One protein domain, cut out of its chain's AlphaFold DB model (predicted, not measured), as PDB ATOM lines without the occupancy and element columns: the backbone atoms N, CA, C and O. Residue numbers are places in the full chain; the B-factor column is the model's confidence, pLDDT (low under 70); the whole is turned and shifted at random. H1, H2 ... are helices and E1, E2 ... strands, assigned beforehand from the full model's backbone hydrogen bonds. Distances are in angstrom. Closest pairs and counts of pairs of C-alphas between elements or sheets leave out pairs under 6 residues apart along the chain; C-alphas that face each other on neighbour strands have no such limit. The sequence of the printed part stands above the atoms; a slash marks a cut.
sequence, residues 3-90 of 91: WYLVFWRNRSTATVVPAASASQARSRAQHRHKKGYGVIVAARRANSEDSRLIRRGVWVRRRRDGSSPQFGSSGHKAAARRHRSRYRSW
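What this domain is: This is residues 3 to 90 of the 91 residues of an uncharacterized protein of Synechococcus sp. WH 5701 (UniProt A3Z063). A small, strongly twisted sheet of three strands has helix H1 packed on one face, while the shorter helix H2 meets the other face more thinly, near the start of E1. From this body a long link, residues 56 to 73, leads to helix H3, which reaches away as an arm; its residues 81 to 88 and the end, 89 and 90, stick out free. The printed part has 88 residues, with three named helices and three named strands in the order E1, E2, H1, E3, H2, H3; the sheet's order is E2, E1, E3, antiparallel throughout, and the class is mixed, helices and strands. The whole is loose, with a radius of gyration of the C-alphas of 15.9 A and spans of 54 by 26 by 19 A, the arm making the length.

Where its parts are: E1, residues 3 to 8, begins at C-alpha 3 (-53.422, 33.357, 33.901) and is 16.5 A long. E2, residues 15 to 19, measures 12.1 A. H1, residues 22 to 30, measures 12.2 A. E3, residues 40 to 45, measures 14.5 A and ends at C-alpha 45 (-48.086, 30.464, 33.784). H2, residues 48 to 55, measures 10.6 A. H3, residues 74 to 88, measures 21.1 A and ends at C-alpha 88 (-27.276, 58.120, 16.601).

How they stand to each other: E1 is the inner strand. E1 and E2 form a hairpin, antiparallel at 140 degrees, with N 4 and O 17 at 2.8 A. E1 and E3 are antiparallel at 161 degrees, with N 5 and O 44 at 2.8 A. E2, H1 and E3 make a split strand-helix-strand unit, two strands running the same way with E1 between them, and its crossover is right-handed. H1 is on the sheet; its closest C-alphas to E2 are those of Ala 25 and Ala 19, 5.2 A apart. H2 is on the opposite face, giving three layers, helices on both faces of a sheet. Its height over the sheet is 9.8 A, and it lies over E1, only just not over E2 and E3, running across the strands at 90 degrees to E1 on the local plane. The closest C-alphas of H2 and E1 are those of Ser 51 and Trp 3, 6.2 A apart. H3 is not on the sheet and is apart from H1 and H2. In H1, H2 and H3 every O i to N i+4 pair is within hydrogen-bond range.

The domain as a whole: The two C-alphas farthest apart, those of His 31 and Trp 90, are 54.3 A apart. Without residues 81 to 90 the body spans 38 by 24 by 19 A. The printed part has no cut, and the link from H2 to H3, 18 residues, is long. The mean pLDDT of the printed part is 79.7; residues 64 to 90 are under 70.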
ATOM      1  N   TRP A   3     -53.276  33.517  35.344       91.31
ATOM      2  CA  TRP A   3     -53.422  33.357  33.901       91.31
ATOM      3  C   TRP A   3     -52.401  32.355  33.377       91.31
ATOM      4  O   TRP A   3     -51.246  32.351  33.805       91.31
ATOM      5  N   TYR A   4     -52.827  31.518  32.439       92.44
ATOM      6  CA  TYR A   4     -51.980  30.558  31.747       92.44
ATOM      7  C   TYR A   4     -52.043  30.779  30.239       92.44
ATOM      8  O   TYR A   4     -53.091  31.096  29.675       92.44
ATOM      9  N   LEU A   5     -50.893  30.581  29.604       91.25
ATOM     10  CA  LEU A   5     -50.683  30.592  28.167       91.25
ATOM     11  C   LEU A   5     -50.511  29.144  27.708       91.25
ATOM     12  O   LEU A   5     -49.526  28.485  28.060       91.25
ATOM     13  N   VAL A   6     -51.478  28.643  26.944       91.81
ATOM     14  CA  VAL A   6     -51.463  27.278  26.408       91.81
ATOM     15  C   VAL A   6     -51.117  27.308  24.927       91.81
ATOM     16  O   VAL A   6     -51.759  28.002  24.142       91.81
ATOM     17  N   PHE A   7     -50.088  26.562  24.546       90.75
ATOM     18  CA  PHE A   7     -49.551  26.526  23.194       90.75
ATOM     19  C   PHE A   7     -49.974  25.251  22.485       90.75
ATOM     20  O   PHE A   7     -49.879  24.156  23.043       90.75
ATOM     21  N   TRP A   8     -50.366  25.409  21.227       90.75
ATOM     22  CA  TRP A   8     -50.759  24.316  20.349       90.75
ATOM     23  C   TRP A   8     -49.674  24.026  19.319       90.75
ATOM     24  O   TRP A   8     -48.852  24.897  19.006       90.75
ATOM     25  N   ARG A   9     -49.667  22.805  18.777       88.88
ATOM     26  CA  ARG A   9     -48.670  22.375  17.792       88.88
ATOM     27  C   ARG A   9     -48.706  23.214  16.510       88.88
ATOM     28  O   ARG A   9     -47.648  23.641  16.055       88.88
ATOM     29  N   ASN A  10     -49.896  23.499  15.992       88.81
ATOM     30  CA  ASN A  10     -50.087  24.130  14.683       88.81
ATOM     31  C   ASN A  10     -50.530  25.596  14.798       88.81
ATOM     32  O   ASN A  10     -51.000  26.195  13.835       88.81
ATOM     33  N   ARG A  11     -50.406  26.192  15.991       82.94
ATOM     34  CA  ARG A  11     -50.787  27.583  16.248       82.94
ATOM     35  C   ARG A  11     -49.586  28.372  16.744       82.94
ATOM     36  O   ARG A  11     -48.903  27.971  17.684       82.94
ATOM     37  N   SER A  12     -49.364  29.532  16.139       78.19
ATOM     38  CA  SER A  12     -48.283  30.454  16.504       78.19
ATOM     39  C   SER A  12     -48.587  31.285  17.756       78.19
ATOM     40  O   SER A  12     -47.677  31.879  18.332       78.19
ATOM     41  N   THR A  13     -49.851  31.325  18.189       80.12
ATOM     42  CA  THR A  13     -50.325  32.097  19.340       80.12
ATOM     43  C   THR A  13     -50.862  31.201  20.453       80.12
ATOM     44  O   THR A  13     -51.505  30.171  20.215       80.12
ATOM     45  N   ALA A  14     -50.630  31.625  21.694       86.06
ATOM     46  CA  ALA A  14     -51.170  30.960  22.871       86.06
ATOM     47  C   ALA A  14     -52.686  31.178  23.021       86.06
ATOM     48  O   ALA A  14     -53.237  32.210  22.632       86.06
ATOM     49  N   THR A  15     -53.368  30.203  23.614       88.81
ATOM     50  CA  THR A  15     -54.704  30.373  24.189       88.81
ATOM     51  C   THR A  15     -54.545  30.822  25.634       88.81
ATOM     52  O   THR A  15     -53.871  30.157  26.421       88.81
ATOM     53  N   VAL A  16     -55.167  31.947  25.982       90.31
ATOM     54  CA  VAL A  16     -55.157  32.483  27.346       90.31
ATOM     55  C   VAL A  16     -56.333  31.902  28.124       90.31
ATOM     56  O   VAL A  16     -57.484  32.015  27.689       90.31
ATOM     57  N   VAL A  17     -56.056  31.286  29.272       91.12
ATOM     58  CA  VAL A  17     -57.084  30.749  30.174       91.12
ATOM     59  C   VAL A  17     -56.765  31.092  31.632       91.12
ATOM     60  O   VAL A  17     -55.601  31.030  32.031       91.12
ATOM     61  N   PRO A  18     -57.767  31.443  32.454       92.56
ATOM     62  CA  PRO A  18     -57.586  31.522  33.895       92.56
ATOM     63  C   PRO A  18     -57.601  30.104  34.479       92.56
ATOM     64  O   PRO A  18     -58.487  29.310  34.148       92.56
ATOM     65  N   ALA A  19     -56.642  29.773  35.340       93.75
ATOM     66  CA  ALA A  19     -56.552  28.472  36.005       93.75
ATOM     67  C   ALA A  19     -55.755  28.559  37.319       93.75
ATOM     68  O   ALA A  19     -54.968  29.486  37.539       93.75
ATOM     69  N   ALA A  20     -55.960  27.586  38.204       93.25
ATOM     70  CA  ALA A  20     -55.160  27.388  39.409       93.25
ATOM     71  C   ALA A  20     -53.868  26.610  39.105       93.25
ATOM     72  O   ALA A  20     -52.805  26.961  39.611       93.25
ATOM     73  N   SER A  21     -53.932  25.618  38.211       94.56
ATOM     74  CA  SER A  21     -52.808  24.742  37.858       94.56
ATOM     75  C   SER A  21     -52.628  24.593  36.345       94.56
ATOM     76  O   SER A  21     -53.542  24.857  35.558       94.56
ATOM     77  N   ALA A  22     -51.452  24.119  35.926       92.75
ATOM     78  CA  ALA A  22     -51.173  23.830  34.521       92.75
ATOM     79  C   ALA A  22     -52.088  22.725  33.959       92.75
ATOM     80  O   ALA A  22     -52.500  22.807  32.804       92.75
ATOM     81  N   SER A  23     -52.443  21.714  34.757       94.31
ATOM     82  CA  SER A  23     -53.371  20.648  34.347       94.31
ATOM     83  C   SER A  23     -54.775  21.194  34.094       94.31
ATOM     84  O   SER A  23     -55.363  20.933  33.045       94.31
ATOM     85  N   GLN A  24     -55.273  22.057  34.987       95.06
ATOM     86  CA  GLN A  24     -56.555  22.732  34.789       95.06
ATOM     87  C   GLN A  24     -56.516  23.676  33.577       95.06
ATOM     88  O   GLN A  24     -57.484  23.753  32.821       95.06
ATOM     89  N   ALA A  25     -55.389  24.360  33.344       94.38
ATOM     90  CA  ALA A  25     -55.202  25.190  32.157       94.38
ATOM     91  C   ALA A  25     -55.278  24.366  30.863       94.38
ATOM     92  O   ALA A  25     -55.931  24.796  29.914       94.38
ATOM     93  N   ARG A  26     -54.659  23.177  30.828       94.75
ATOM     94  CA  ARG A  26     -54.744  22.260  29.679       94.75
ATOM     95  C   ARG A  26     -56.180  21.825  29.419       94.75
ATOM     96  O   ARG A  26     -56.639  21.987  28.298       94.75
ATOM     97  N   SER A  27     -56.897  21.363  30.445       95.56
ATOM     98  CA  SER A  27     -58.309  20.975  30.316       95.56
ATOM     99  C   SER A  27     -59.161  22.126  29.766       95.56
ATOM    100  O   SER A  27     -59.816  21.984  28.736       95.56
ATOM    101  N   ARG A  28     -59.067  23.323  30.362       95.12
ATOM    102  CA  ARG A  28     -59.805  24.511  29.895       95.12
ATOM    103  C   ARG A  28     -59.442  24.918  28.469       95.12
ATOM    104  O   ARG A  28     -60.311  25.350  27.716       95.12
ATOM    105  N   ALA A  29     -58.171  24.807  28.095       93.06
ATOM    106  CA  ALA A  29     -57.740  25.062  26.728       93.06
ATOM    107  C   ALA A  29     -58.266  23.997  25.759       93.06
ATOM    108  O   ALA A  29     -58.661  24.356  24.655       93.06
ATOM    109  N   GLN A  30     -58.353  22.732  26.179       94.12
ATOM    110  CA  GLN A  30     -58.921  21.639  25.390       94.12
ATOM    111  C   GLN A  30     -60.381  21.907  25.013       94.12
ATOM    112  O   GLN A  30     -60.746  21.735  23.856       94.12
ATOM    113  N   HIS A  31     -61.188  22.452  25.927       93.12
ATOM    114  CA  HIS A  31     -62.559  22.883  25.613       93.12
ATOM    115  C   HIS A  31     -62.631  24.027  24.587       93.12
ATOM    116  O   HIS A  31     -63.672  24.253  23.981       93.12
ATOM    117  N   ARG A  32     -61.532  24.762  24.379       89.44
ATOM    118  CA  ARG A  32     -61.403  25.827  23.368       89.44
ATOM    119  C   ARG A  32     -60.643  25.365  22.122       89.44
ATOM    120  O   ARG A  32     -60.245  26.201  21.307       89.44
ATOM    121  N   HIS A  33     -60.384  24.063  21.996       91.81
ATOM    122  CA  HIS A  33     -59.709  23.491  20.843       91.81
ATOM    123  C   HIS A  33     -60.552  23.699  19.580       91.81
ATOM    124  O   HIS A  33     -61.771  23.549  19.595       91.81
ATOM    125  N   LYS A  34     -59.889  24.045  18.476       89.75
ATOM    126  CA  LYS A  34     -60.513  24.162  17.156       89.75
ATOM    127  C   LYS A  34     -59.801  23.242  16.175       89.75
ATOM    128  O   LYS A  34     -58.605  22.980  16.322       89.75
ATOM    129  N   LYS A  35     -60.525  22.796  15.143       90.94
ATOM    130  CA  LYS A  35     -59.956  21.996  14.052       90.94
ATOM    131  C   LYS A  35     -58.714  22.701  13.493       90.94
ATOM    132  O   LYS A  35     -58.739  23.899  13.226       90.94
ATOM    133  N   GLY A  36     -57.618  21.955  13.379       88.38
ATOM    134  CA  GLY A  36     -56.343  22.460  12.871       88.38
ATOM    135  C   GLY A  36     -55.378  23.023  13.918       88.38
ATOM    136  O   GLY A  36     -54.231  23.263  13.564       88.38
ATOM    137  N   TYR A  37     -55.755  23.185  15.195       88.75
ATOM    138  CA  TYR A  37     -54.809  23.640  16.236       88.75
ATOM    139  C   TYR A  37     -53.755  22.572  16.574       88.75
ATOM    140  O   TYR A  37     -52.615  22.904  16.917       88.75
ATOM    141  N   GLY A  38     -54.109  21.296  16.421       90.50
ATOM    142  CA  GLY A  38     -53.260  20.165  16.779       90.50
ATOM    143  C   GLY A  38     -53.258  19.921  18.288       90.50
ATOM    144  O   GLY A  38     -54.185  20.300  18.994       90.50
ATOM    145  N   VAL A  39     -52.206  19.286  18.799       92.75
ATOM    146  CA  VAL A  39     -52.109  18.931  20.225       92.75
ATOM    147  C   VAL A  39     -51.566  20.079  21.078       92.75
ATOM    148  O   VAL A  39     -50.815  20.931  20.589       92.75
ATOM    149  N   ILE A  40     -51.911  20.092  22.368       92.81
ATOM    150  CA  ILE A  40     -51.270  20.976  23.346       92.81
ATOM    151  C   ILE A  40     -49.822  20.526  23.529       92.81
ATOM    152  O   ILE A  40     -49.564  19.379  23.879       92.81
ATOM    153  N   VAL A  41     -48.877  21.444  23.349       92.12
ATOM    154  CA  VAL A  41     -47.436  21.167  23.496       92.12
ATOM    155  C   VAL A  41     -46.841  21.785  24.756       92.12
ATOM    156  O   VAL A  41     -45.840  21.304  25.271       92.12
ATOM    157  N   ALA A  42     -47.443  22.858  25.273       89.25
ATOM    158  CA  ALA A  42     -46.988  23.502  26.498       89.25
ATOM    159  C   ALA A  42     -48.124  24.273  27.173       89.25
ATOM    160  O   ALA A  42     -48.961  24.875  26.505       89.25
ATOM    161  N   ALA A  43     -48.103  24.311  28.501       92.06
ATOM    162  CA  ALA A  43     -48.933  25.195  29.306       92.06
ATOM    163  C   ALA A  43     -48.018  25.919  30.292       92.06
ATOM    164  O   ALA A  43     -47.360  25.278  31.110       92.06
ATOM    165  N   ARG A  44     -47.938  27.246  30.185       90.25
ATOM    166  CA  ARG A  44     -47.054  28.074  31.015       90.25
ATOM    167  C   ARG A  44     -47.868  29.106  31.767       90.25
ATOM    168  O   ARG A  44     -48.793  29.693  31.207       90.25
ATOM    169  N   ARG A  45     -47.515  29.351  33.026       90.62
ATOM    170  CA  ARG A  45     -48.086  30.464  33.784       90.62
ATOM    171  C   ARG A  45     -47.653  31.779  33.128       90.62
ATOM    172  O   ARG A  45     -46.494  31.928  32.747       90.62
ATOM    173  N   ALA A  46     -48.585  32.710  32.971       88.56
ATOM    174  CA  ALA A  46     -48.279  34.053  32.500       88.56
ATOM    175  C   ALA A  46     -47.379  34.760  33.525       88.56
ATOM    176  O   ALA A  46     -47.595  34.643  34.735       88.56
ATOM    177  N   ASN A  47     -46.379  35.502  33.048       86.25
ATOM    178  CA  ASN A  47     -45.574  36.347  33.925       86.25
ATOM    179  C   ASN A  47     -46.389  37.577  34.382       86.25
ATOM    180  O   ASN A  47     -47.551  37.765  33.999       86.25
ATOM    181  N   SER A  48     -45.797  38.413  35.233       82.94
ATOM    182  CA  SER A  48     -46.475  39.587  35.797       82.94
ATOM    183  C   SER A  48     -46.817  40.657  34.751       82.94
ATOM    184  O   SER A  48     -47.799  41.380  34.923       82.94
ATOM    185  N   GLU A  49     -46.035  40.775  33.677       81.69
ATOM    186  CA  GLU A  49     -46.300  41.696  32.563       81.69
ATOM    187  C   GLU A  49     -47.494  41.223  31.729       81.69
ATOM    188  O   GLU A  49     -48.483  41.946  31.603       81.69
ATOM    189  N   ASP A  50     -47.463  39.975  31.258       83.00
ATOM    190  CA  ASP A  50     -48.555  39.362  30.498       83.00
ATOM    191  C   ASP A  50     -49.859  39.383  31.296       83.00
ATOM    192  O   ASP A  50     -50.915  39.727  30.773       83.00
ATOM    193  N   SER A  51     -49.793  39.069  32.592       84.94
ATOM    194  CA  SER A  51     -50.968  39.078  33.468       84.94
ATOM    195  C   SER A  51     -51.607  40.464  33.570       84.94
ATOM    196  O   SER A  51     -52.833  40.565  33.626       84.94
ATOM    197  N   ARG A  52     -50.801  41.536  33.582       85.19
ATOM    198  CA  ARG A  52     -51.304  42.920  33.586       85.19
ATOM    199  C   ARG A  52     -51.991  43.270  32.270       85.19
ATOM    200  O   ARG A  52     -53.040  43.903  32.297       85.19
ATOM    201  N   LEU A  53     -51.440  42.832  31.142       83.25
ATOM    202  CA  LEU A  53     -52.029  43.060  29.819       83.25
ATOM    203  C   LEU A  53     -53.352  42.320  29.652       83.25
ATOM    204  O   LEU A  53     -54.338  42.922  29.242       83.25
ATOM    205  N   ILE A  54     -53.393  41.049  30.057       85.00
ATOM    206  CA  ILE A  54     -54.610  40.233  30.008       85.00
ATOM    207  C   ILE A  54     -55.715  40.876  30.850       85.00
ATOM    208  O   ILE A  54     -56.850  40.968  30.394       85.00
ATOM    209  N   ARG A  55     -55.390  41.382  32.050       85.19
ATOM    210  CA  ARG A  55     -56.358  42.114  32.889       85.19
ATOM    211  C   ARG A  55     -56.905  43.376  32.223       85.19
ATOM    212  O   ARG A  55     -58.043  43.732  32.482       85.19
ATOM    213  N   ARG A  56     -56.115  44.032  31.371       84.44
ATOM    214  CA  ARG A  56     -56.537  45.204  30.587       84.44
ATOM    215  C   ARG A  56     -57.295  44.832  29.305       84.44
ATOM    216  O   ARG A  56     -57.568  45.710  28.500       84.44
ATOM    217  N   GLY A  57     -57.581  43.547  29.072       79.88
ATOM    218  CA  GLY A  57     -58.216  43.066  27.840       79.88
ATOM    219  C   GLY A  57     -57.285  43.058  26.621       79.88
ATOM    220  O   GLY A  57     -57.731  42.815  25.501       79.88
ATOM    221  N   VAL A  58     -55.985  43.300  26.814       77.31
ATOM    222  CA  VAL A  58     -55.015  43.343  25.719       77.31
ATOM    223  C   VAL A  58     -54.653  41.924  25.293       77.31
ATOM    224  O   VAL A  58     -54.267  41.077  26.104       77.31
ATOM    225  N   TRP A  59     -54.726  41.675  23.986       71.50
ATOM    226  CA  TRP A  59     -54.298  40.416  23.389       71.50
ATOM    227  C   TRP A  59     -52.792  40.214  23.553       71.50
ATOM    228  O   TRP A  59     -52.004  40.921  22.932       71.50
ATOM    229  N   VAL A  60     -52.382  39.208  24.328       72.69
ATOM    230  CA  VAL A  60     -50.965  38.844  24.485       72.69
ATOM    231  C   VAL A  60     -50.541  37.912  23.356       72.69
ATOM    232  O   VAL A  60     -50.964  36.755  23.275       72.69
ATOM    233  N   ARG A  61     -49.655  38.397  22.482       71.62
ATOM    234  CA  ARG A  61     -49.016  37.569  21.452       71.62
ATOM    235  C   ARG A  61     -47.739  36.978  22.045       71.62
ATOM    236  O   ARG A  61     -46.726  37.658  22.129       71.62
ATOM    237  N   ARG A  62     -47.773  35.710  22.452       74.31
ATOM    238  CA  ARG A  62     -46.562  34.927  22.742       74.31
ATOM    239  C   ARG A  62     -46.407  33.796  21.748       74.31
ATOM    240  O   ARG A  62     -47.377  33.098  21.449       74.31
ATOM    241  N   ARG A  63     -45.168  33.592  21.314       71.50
ATOM    242  CA  ARG A  63     -44.716  32.418  20.575       71.50
ATOM    243  C   ARG A  63     -44.310  31.303  21.545       71.50
ATOM    244  O   ARG A  63     -44.107  31.537  22.740       71.50
ATOM    245  N   ARG A  64     -44.212  30.075  21.028       67.75
ATOM    246  CA  ARG A  64     -43.876  28.859  21.798       67.75
ATOM    247  C   ARG A  64     -42.507  28.938  22.479       67.75
ATOM    248  O   ARG A  64     -42.356  28.496  23.616       67.75
ATOM    249  N   ASP A  65     -41.536  29.532  21.796       69.31
ATOM    250  CA  ASP A  65     -40.189  29.814  22.309       69.31
ATOM    251  C   ASP A  65     -40.189  30.821  23.479       69.31
ATOM    252  O   ASP A  65     -39.171  31.037  24.125       69.31
ATOM    253  N   GLY A  66     -41.346  31.400  23.816       62.81
ATOM    254  CA  GLY A  66     -41.495  32.380  24.883       62.81
ATOM    255  C   GLY A  66     -41.236  33.815  24.432       62.81
ATOM    256  O   GLY A  66     -41.445  34.720  25.245       62.81
ATOM    257  N   SER A  67     -40.859  34.033  23.167       62.03
ATOM    258  CA  SER A  67     -40.717  35.362  22.584       62.03
ATOM    259  C   SER A  67     -42.087  36.023  22.401       62.03
ATOM    260  O   SER A  67     -43.090  35.384  22.066       62.03
ATOM    261  N   SER A  68     -42.150  37.324  22.668       59.84
ATOM    262  CA  SER A  68     -43.342  38.134  22.432       59.84
ATOM    263  C   SER A  68     -43.056  39.102  21.291       59.84
ATOM    264  O   SER A  68     -42.133  39.904  21.426       59.84
ATOM    265  N   PRO A  69     -43.826  39.089  20.188       58.88
ATOM    266  CA  PRO A  69     -43.704  40.098  19.141       58.88
ATOM    267  C   PRO A  69     -44.048  41.510  19.634       58.88
ATOM    268  O   PRO A  69     -43.575  42.477  19.056       58.88
ATOM    269  N   GLN A  70     -44.860  41.640  20.693       59.41
ATOM    270  CA  GLN A  70     -45.269  42.941  21.243       59.41
ATOM    271  C   GLN A  70     -44.178  43.609  22.072       59.41
ATOM    272  O   GLN A  70     -44.107  44.832  22.122       59.41
ATOM    273  N   PHE A  71     -43.340  42.815  22.737       55.03
ATOM    274  CA  PHE A  71     -42.327  43.348  23.641       55.03
ATOM    275  C   PHE A  71     -40.905  43.114  23.128       55.03
ATOM    276  O   PHE A  71     -39.999  43.819  23.551       55.03
ATOM    277  N   GLY A  72     -40.674  42.156  22.227       54.12
ATOM    278  CA  GLY A  72     -39.350  41.554  22.070       54.12
ATOM    279  C   GLY A  72     -38.927  40.842  23.365       54.12
ATOM    280  O   GLY A  72     -39.432  41.124  24.455       54.12
ATOM    281  N   SER A  73     -37.998  39.887  23.295       56.56
ATOM    282  CA  SER A  73     -37.324  39.462  24.533       56.56
ATOM    283  C   SER A  73     -36.523  40.639  25.114       56.56
ATOM    284  O   SER A  73     -36.199  41.584  24.393       56.56
ATOM    285  N   SER A  74     -36.168  40.605  26.402       59.84
ATOM    286  CA  SER A  74     -35.254  41.598  27.002       59.84
ATOM    287  C   SER A  74     -33.975  41.766  26.170       59.84
ATOM    288  O   SER A  74     -33.553  42.893  25.913       59.84
ATOM    289  N   GLY A  75     -33.435  40.657  25.651       60.06
ATOM    290  CA  GLY A  75     -32.322  40.639  24.700       60.06
ATOM    291  C   GLY A  75     -32.622  41.366  23.385       60.06
ATOM    292  O   GLY A  75     -31.806  42.174  22.949       60.06
ATOM    293  N   HIS A  76     -33.806  41.176  22.791       60.62
ATOM    294  CA  HIS A  76     -34.223  41.922  21.595       60.62
ATOM    295  C   HIS A  76     -34.425  43.419  21.879       60.62
ATOM    296  O   HIS A  76     -34.004  44.241  21.072       60.62
ATOM    297  N   LYS A  77     -34.994  43.803  23.035       63.06
ATOM    298  CA  LYS A  77     -35.092  45.220  23.446       63.06
ATOM    299  C   LYS A  77     -33.703  45.847  23.609       63.06
ATOM    300  O   LYS A  77     -33.480  46.973  23.170       63.06
ATOM    301  N   ALA A  78     -32.767  45.126  24.229       67.19
ATOM    302  CA  ALA A  78     -31.387  45.574  24.402       67.19
ATOM    303  C   ALA A  78     -30.641  45.675  23.063       67.19
ATOM    304  O   ALA A  78     -29.930  46.648  22.830       67.19
ATOM    305  N   ALA A  79     -30.824  44.708  22.160       67.31
ATOM    306  CA  ALA A  79     -30.287  44.761  20.802       67.31
ATOM    307  C   ALA A  79     -30.865  45.947  20.013       67.31
ATOM    308  O   ALA A  79     -30.105  46.729  19.453       67.31
ATOM    309  N   ALA A  80     -32.183  46.161  20.053       67.00
ATOM    310  CA  ALA A  80     -32.835  47.297  19.401       67.00
ATOM    311  C   ALA A  80     -32.344  48.653  19.943       67.00
ATOM    312  O   ALA A  80     -32.104  49.574  19.163       67.00
ATOM    313  N   ARG A  81     -32.125  48.780  21.265       67.62
ATOM    314  CA  ARG A  81     -31.481  49.976  21.846       67.62
ATOM    315  C   ARG A  81     -30.052  50.166  21.349       67.62
ATOM    316  O   ARG A  81     -29.704  51.280  20.973       67.62
ATOM    317  N   ARG A  82     -29.243  49.100  21.322       65.56
ATOM    318  CA  ARG A  82     -27.861  49.147  20.817       65.56
ATOM    319  C   ARG A  82     -27.807  49.577  19.352       65.56
ATOM    320  O   ARG A  82     -27.007  50.441  19.012       65.56
ATOM    321  N   HIS A  83     -28.702  49.057  18.512       66.81
ATOM    322  CA  HIS A  83     -28.835  49.503  17.123       66.81
ATOM    323  C   HIS A  83     -29.182  50.994  17.035       66.81
ATOM    324  O   HIS A  83     -28.487  51.729  16.343       66.81
ATOM    325  N   ARG A  84     -30.185  51.476  17.783       60.97
ATOM    326  CA  ARG A  84     -30.537  52.910  17.800       60.97
ATOM    327  C   ARG A  84     -29.390  53.815  18.247       60.97
ATOM    328  O   ARG A  84     -29.229  54.880  17.674       60.97
ATOM    329  N   SER A  85     -28.615  53.411  19.254       60.72
ATOM    330  CA  SER A  85     -27.447  54.175  19.714       60.72
ATOM    331  C   SER A  85     -26.354  54.249  18.647       60.72
ATOM    332  O   SER A  85     -25.809  55.326  18.443       60.72
ATOM    333  N   ARG A  86     -26.091  53.150  17.927       59.31
ATOM    334  CA  ARG A  86     -25.134  53.121  16.808       59.31
ATOM    335  C   ARG A  86     -25.538  54.021  15.642       59.31
ATOM    336  O   ARG A  86     -24.677  54.648  15.046       59.31
ATOM    337  N   TYR A  87     -26.828  54.102  15.326       54.91
ATOM    338  CA  TYR A  87     -27.307  55.027  14.291       54.91
ATOM    339  C   TYR A  87     -27.255  56.494  14.736       54.91
ATOM    340  O   TYR A  87     -27.157  57.380  13.900       54.91
ATOM    341  N   ARG A  88     -27.299  56.761  16.046       54.88
ATOM    342  CA  ARG A  88     -27.276  58.120  16.601       54.88
ATOM    343  C   ARG A  88     -25.889  58.765  16.603       54.88
ATOM    344  O   ARG A  88     -25.818  59.967  16.765       54.88
ATOM    345  N   SER A  89     -24.817  57.985  16.456       57.94
ATOM    346  CA  SER A  89     -23.454  58.508  16.268       57.94
ATOM    347  C   SER A  89     -23.117  58.794  14.799       57.94
ATOM    348  O   SER A  89     -21.987  59.152  14.499       57.94
ATOM    349  N   TRP A  90     -24.064  58.544  13.890       52.72
ATOM    350  CA  TRP A  90     -23.963  58.785  12.446       52.72
ATOM    351  C   TRP A  90     -24.856  59.949  11.974       52.72
ATOM    352  O   TRP A  90     -24.904  60.229  10.780       52.72
TER     353      TRP A  90